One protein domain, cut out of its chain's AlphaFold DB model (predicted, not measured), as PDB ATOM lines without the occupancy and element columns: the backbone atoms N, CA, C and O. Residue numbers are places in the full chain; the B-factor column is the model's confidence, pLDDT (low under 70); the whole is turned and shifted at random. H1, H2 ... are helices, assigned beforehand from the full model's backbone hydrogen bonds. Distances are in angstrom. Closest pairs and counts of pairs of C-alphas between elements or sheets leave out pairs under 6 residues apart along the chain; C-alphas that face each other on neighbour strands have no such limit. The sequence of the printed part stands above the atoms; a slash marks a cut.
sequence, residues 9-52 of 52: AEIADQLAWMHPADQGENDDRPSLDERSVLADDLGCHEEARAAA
ATOM      1  N   ALA A   9      50.314  12.378 -11.908       84.81
ATOM      2  CA  ALA A   9      49.117  11.989 -12.652       84.81
ATOM      3  C   ALA A   9      48.337  10.872 -11.941       84.81
ATOM      4  O   ALA A   9      47.134  10.994 -11.747       84.81
ATOM      5  N   GLU A  10      49.022   9.829 -11.470       85.50
ATOM      6  CA  GLU A  10      48.384   8.722 -10.745       85.50
ATOM      7  C   GLU A  10      47.821   9.172  -9.388       85.50
ATOM      8  O   GLU A  10      46.769   8.699  -8.964       85.50
ATOM      9  N   ILE A  11      48.485  10.125  -8.725       84.88
ATOM     10  CA  ILE A  11      47.958  10.764  -7.510       84.88
ATOM     11  C   ILE A  11      46.682  11.548  -7.835       84.88
ATOM     12  O   ILE A  11      45.696  11.423  -7.112       84.88
ATOM     13  N   ALA A  12      46.677  12.336  -8.915       81.31
ATOM     14  CA  ALA A  12      45.505  13.106  -9.326       81.31
ATOM     15  C   ALA A  12      44.316  12.198  -9.680       81.31
ATOM     16  O   ALA A  12      43.206  12.451  -9.216       81.31
ATOM     17  N   ASP A  13      44.554  11.109 -10.413       81.31
ATOM     18  CA  ASP A  13      43.525  10.123 -10.760       81.31
ATOM     19  C   ASP A  13      42.953   9.436  -9.515       81.31
ATOM     20  O   ASP A  13      41.737   9.267  -9.382       81.31
ATOM     21  N   GLN A  14      43.811   9.079  -8.557       82.12
ATOM     22  CA  GLN A  14      43.373   8.461  -7.308       82.12
ATOM     23  C   GLN A  14      42.561   9.435  -6.441       82.12
ATOM     24  O   GLN A  14      41.545   9.041  -5.866       82.12
ATOM     25  N   LEU A  15      42.960  10.709  -6.381       81.50
ATOM     26  CA  LEU A  15      42.209  11.761  -5.689       81.50
ATOM     27  C   LEU A  15      40.856  12.026  -6.358       81.50
ATOM     28  O   LEU A  15      39.847  12.121  -5.662       81.50
ATOM     29  N   ALA A  16      40.815  12.073  -7.691       76.62
ATOM     30  CA  ALA A  16      39.582  12.236  -8.457       76.62
ATOM     31  C   ALA A  16      38.597  11.082  -8.210       76.62
ATOM     32  O   ALA A  16      37.391  11.306  -8.117       76.62
ATOM     33  N   TRP A  17      39.105   9.855  -8.050       77.00
ATOM     34  CA  TRP A  17      38.290   8.688  -7.711       77.00
ATOM     35  C   TRP A  17      37.792   8.699  -6.258       77.00
ATOM     36  O   TRP A  17      36.671   8.273  -5.987       77.00
ATOM     37  N   MET A  18      38.605   9.193  -5.318       76.31
ATOM     38  CA  MET A  18      38.252   9.273  -3.894       76.31
ATOM     39  C   MET A  18      37.288  10.419  -3.564       76.31
ATOM     40  O   MET A  18      36.509  10.299  -2.619       76.31
ATOM     41  N   HIS A  19      37.308  11.506  -4.340       68.56
ATOM     42  CA  HIS A  19      36.482  12.697  -4.125       68.56
ATOM     43  C   HIS A  19      35.569  13.005  -5.330       68.56
ATOM     44  O   HIS A  19      35.646  14.091  -5.903       68.56
ATOM     45  N   PRO A  20      34.650  12.097  -5.716       61.97
ATOM     46  CA  PRO A  20      33.765  12.327  -6.861       61.97
ATOM     47  C   PRO A  20      32.761  13.471  -6.622       61.97
ATOM     48  O   PRO A  20      32.260  14.057  -7.577       61.97
ATOM     49  N   ALA A  21      32.480  13.817  -5.357       56.44
ATOM     50  CA  ALA A  21      31.572  14.904  -4.978       56.44
ATOM     51  C   ALA A  21      32.127  16.311  -5.275       56.44
ATOM     52  O   ALA A  21      31.348  17.253  -5.352       56.44
ATOM     53  N   ASP A  22      33.439  16.452  -5.484       56.38
ATOM     54  CA  ASP A  22      34.076  17.730  -5.839       56.38
ATOM     55  C   ASP A  22      33.989  18.031  -7.353       56.38
ATOM     56  O   ASP A  22      34.366  19.103  -7.817       56.38
ATOM     57  N   GLN A  23      33.471  17.075  -8.138       55.06
ATOM     58  CA  GLN A  23      33.239  17.215  -9.581       55.06
ATOM     59  C   GLN A  23      31.818  17.680  -9.928       55.06
ATOM     60  O   GLN A  23      31.544  18.007 -11.083       55.06
ATOM     61  N   GLY A  24      30.909  17.702  -8.949       55.62
ATOM     62  CA  GLY A  24      29.666  18.453  -9.079       55.62
ATOM     63  C   GLY A  24      29.985  19.942  -9.019       55.62
ATOM     64  O   GLY A  24      30.936  20.344  -8.353       55.62
ATOM     65  N   GLU A  25      29.208  20.767  -9.714       56.78
ATOM     66  CA  GLU A  25      29.185  22.215  -9.512       56.78
ATOM     67  C   GLU A  25      28.747  22.493  -8.063       56.78
ATOM     68  O   GLU A  25      27.585  22.765  -7.786       56.78
ATOM     69  N   ASN A  26      29.657  22.317  -7.104       55.50
ATOM     70  CA  ASN A  26      29.480  22.823  -5.760       55.50
ATOM     71  C   ASN A  26      29.587  24.337  -5.890       55.50
ATOM     72  O   ASN A  26      30.679  24.897  -6.004       55.50
ATOM     73  N   ASP A  27      28.422  24.975  -5.893       59.19
ATOM     74  CA  ASP A  27      28.250  26.414  -5.691       59.19
ATOM     75  C   ASP A  27      28.764  26.844  -4.295       59.19
ATOM     76  O   ASP A  27      28.923  28.023  -4.012       59.19
ATOM     77  N   ASP A  28      29.144  25.877  -3.446       68.00
ATOM     78  CA  ASP A  28      29.868  26.055  -2.178       68.00
ATOM     79  C   ASP A  28      31.349  26.450  -2.359       68.00
ATOM     80  O   ASP A  28      32.147  26.375  -1.418       68.00
ATOM     81  N   ARG A  29      31.773  26.863  -3.561       70.75
ATOM     82  CA  ARG A  29      33.090  27.490  -3.693       70.75
ATOM     83  C   ARG A  29      33.046  28.816  -2.940       70.75
ATOM     84  O   ARG A  29      32.248  29.671  -3.316       70.75
ATOM     85  N   PRO A  30      33.952  29.047  -1.973       72.88
ATOM     86  CA  PRO A  30      33.994  30.322  -1.282       72.88
ATOM     87  C   PRO A  30      34.171  31.440  -2.308       72.88
ATOM     88  O   PRO A  30      34.990  31.328  -3.237       72.88
ATOM     89  N   SER A  31      33.379  32.491  -2.142       81.31
ATOM     90  CA  SER A  31      33.480  33.737  -2.888       81.31
ATOM     91  C   SER A  31      34.866  34.367  -2.713       81.31
ATOM     92  O   SER A  31      35.670  33.954  -1.876       81.31
ATOM     93  N   LEU A  32      35.188  35.371  -3.528       81.00
ATOM     94  CA  LEU A  32      36.499  36.025  -3.469       81.00
ATOM     95  C   LEU A  32      36.764  36.672  -2.097       81.00
ATOM     96  O   LEU A  32      37.884  36.597  -1.590       81.00
ATOM     97  N   ASP A  33      35.723  37.224  -1.473       83.56
ATOM     98  CA  ASP A  33      35.804  37.809  -0.133       83.56
ATOM     99  C   ASP A  33      36.031  36.725   0.930       83.56
ATOM    100  O   ASP A  33      36.931  36.850   1.757       83.56
ATOM    101  N   GLU A  34      35.298  35.611   0.863       83.00
ATOM    102  CA  GLU A  34      35.474  34.482   1.789       83.00
ATOM    103  C   GLU A  34      36.858  33.838   1.661       83.00
ATOM    104  O   GLU A  34      37.466  33.466   2.663       83.00
ATOM    105  N   ARG A  35      37.400  33.753   0.441       84.00
ATOM    106  CA  ARG A  35      38.780  33.296   0.212       84.00
ATOM    107  C   ARG A  35      39.809  34.237   0.823       84.00
ATOM    108  O   ARG A  35      40.820  33.755   1.320       84.00
ATOM    109  N   SER A  36      39.562  35.546   0.780       83.38
ATOM    110  CA  SER A  36      40.476  36.549   1.339       83.38
ATOM    111  C   SER A  36      40.491  36.484   2.867       83.38
ATOM    112  O   SER A  36      41.561  36.396   3.458       83.38
ATOM    113  N   VAL A  37      39.314  36.389   3.499       87.81
ATOM    114  CA  VAL A  37      39.195  36.182   4.956       87.81
ATOM    115  C   VAL A  37      39.874  34.880   5.382       87.81
ATOM    116  O   VAL A  37      40.636  34.859   6.344       87.81
ATOM    117  N   LEU A  38      39.658  33.796   4.635       83.81
ATOM    118  CA  LEU A  38      40.293  32.513   4.928       83.81
ATOM    119  C   LEU A  38      41.825  32.574   4.780       83.81
ATOM    120  O   LEU A  38      42.541  31.943   5.557       83.81
ATOM    121  N   ALA A  39      42.336  33.318   3.796       83.69
ATOM    122  CA  ALA A  39      43.770  33.535   3.617       83.69
ATOM    123  C   ALA A  39      44.384  34.298   4.801       83.69
ATOM    124  O   ALA A  39      45.463  33.919   5.259       83.69
ATOM    125  N   ASP A  40      43.684  35.307   5.325       83.19
ATOM    126  CA  ASP A  40      44.094  36.051   6.519       83.19
ATOM    127  C   ASP A  40      44.097  35.150   7.768       83.19
ATOM    128  O   ASP A  40      45.090  35.111   8.499       83.19
ATOM    129  N   ASP A  41      43.037  34.359   7.974       82.00
ATOM    130  CA  ASP A  41      42.898  33.439   9.115       82.00
ATOM    131  C   ASP A  41      43.965  32.333   9.122       82.00
ATOM    132  O   ASP A  41      44.459  31.927  10.179       82.00
ATOM    133  N   LEU A  42      44.334  31.831   7.941       83.69
ATOM    134  CA  LEU A  42      45.360  30.800   7.782       83.69
ATOM    135  C   LEU A  42      46.784  31.376   7.693       83.69
ATOM    136  O   LEU A  42      47.747  30.608   7.685       83.69
ATOM    137  N   GLY A  43      46.939  32.705   7.608       81.19
ATOM    138  CA  GLY A  43      48.221  33.366   7.332       81.19
ATOM    139  C   GLY A  43      48.801  33.010   5.956       81.19
ATOM    140  O   GLY A  43      50.011  33.099   5.736       81.19
ATOM    141  N   CYS A  44      47.950  32.558   5.033       72.69
ATOM    142  CA  CYS A  44      48.295  32.093   3.697       72.69
ATOM    143  C   CYS A  44      48.002  33.182   2.661       72.69
ATOM    144  O   CYS A  44      47.127  33.025   1.814       72.69
ATOM    145  N   HIS A  45      48.739  34.289   2.708       72.88
ATOM    146  CA  HIS A  45      48.601  35.338   1.697       72.88
ATOM    147  C   HIS A  45      49.220  34.893   0.361       72.88
ATOM    148  O   HIS A  45      50.331  34.358   0.329       72.88
ATOM    149  N   GLU A  46      48.535  35.146  -0.759       60.53
ATOM    150  CA  GLU A  46      49.037  34.831  -2.112       60.53
ATOM    151  C   GLU A  46      50.395  35.493  -2.421       60.53
ATOM    152  O   GLU A  46      51.186  34.973  -3.210       60.53
ATOM    153  N   GLU A  47      50.716  36.592  -1.739       58.56
ATOM    154  CA  GLU A  47      52.008  37.282  -1.796       58.56
ATOM    155  C   GLU A  47      53.180  36.370  -1.394       58.56
ATOM    156  O   GLU A  47      54.271  36.473  -1.955       58.56
ATOM    157  N   ALA A  48      52.948  35.408  -0.491       54.66
ATOM    158  CA  ALA A  48      53.949  34.419  -0.092       54.66
ATOM    159  C   ALA A  48      54.228  33.381  -1.193       54.66
ATOM    160  O   ALA A  48      55.321  32.821  -1.252       54.66
ATOM    161  N   ARG A  49      53.263  33.139  -2.091       55.16
ATOM    162  CA  ARG A  49      53.416  32.220  -3.228       55.16
ATOM    163  C   ARG A  49      54.166  32.863  -4.394       55.16
ATOM    164  O   ARG A  49      54.891  32.164  -5.087       55.16
ATOM    165  N   ALA A  50      54.016  34.172  -4.600       55.97
ATOM    166  CA  ALA A  50      54.760  34.912  -5.623       55.97
ATOM    167  C   ALA A  50      56.248  35.120  -5.268       55.97
ATOM    168  O   ALA A  50      57.047  35.452  -6.142       55.97
ATOM    169  N   ALA A  51      56.617  34.932  -3.997       53.50
ATOM    170  CA  ALA A  51      57.982  35.061  -3.490       53.50
ATOM    171  C   ALA A  51      58.778  33.735  -3.446       53.50
ATOM    172  O   ALA A  51      59.934  33.750  -3.017       53.50
ATOM    173  N   ALA A  52      58.174  32.612  -3.855       51.59
ATOM    174  CA  ALA A  52      58.782  31.276  -3.896       51.59
ATOM    175  C   ALA A  52      59.127  30.857  -5.332       51.59
ATOM    176  O   ALA A  52      60.190  30.218  -5.508       51.59
TER     177      ALA A  52
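This is residues 9 to 52 of the 52 residues of an uncharacterized protein of Deinococcus humi (UniProt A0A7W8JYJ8). The model is an open, flat U: H1, with the short H2 after it, makes one arm, H3 followed by H4 makes the other, and residues 24 to 31 run as a bare strip across the base. The space between the arms is empty, and no helix touches another. The printed part has 44 residues with four named helices, H1, H2, H3 and H4 in chain order, and no named strand; the class is all helix. It is only just extended, close to loose, with a radius of gyration of the C-alphas of 14.3 A and spans of 31 by 27 by 14 A.

H1 holds residues 9 to 18 and is 14.2 A long from C-alpha 9 at (49.117, 11.989, -12.652) to C-alpha 18. H2 holds residues 20 to 23. H3, the longest helix, holds residues 32 to 42 and is 15.2 A long, beginning with C-alpha 32 at (36.499, 36.025, -3.469). H4 holds residues 46 to 50, ending with C-alpha 50 at (54.760, 34.912, -5.623).

H1 and H2 meet only through their link, which is tight. H2 and H3 are apart, joined by a short link of 8 residues. H1 and H3 are apart. H3 and H4 are close but not clearly touching; their closest C-alphas, those of Ala 39 and Glu 46, are 7.9 A apart. H4 is apart from H1 and from H2. In H1, H3 and H4 every O i to N i+4 pair is within hydrogen-bond range; H2 is too short for such a pair.

The C-alphas farthest apart, those of Glu 10 and Asp 33, are 33.4 A apart. Residues 9 to 29 and 47 to 52 stand free. The printed part has no cut and no long link. Its mean pLDDT is 71.9, and residues 19 to 28 and 46 to 52 are under 70.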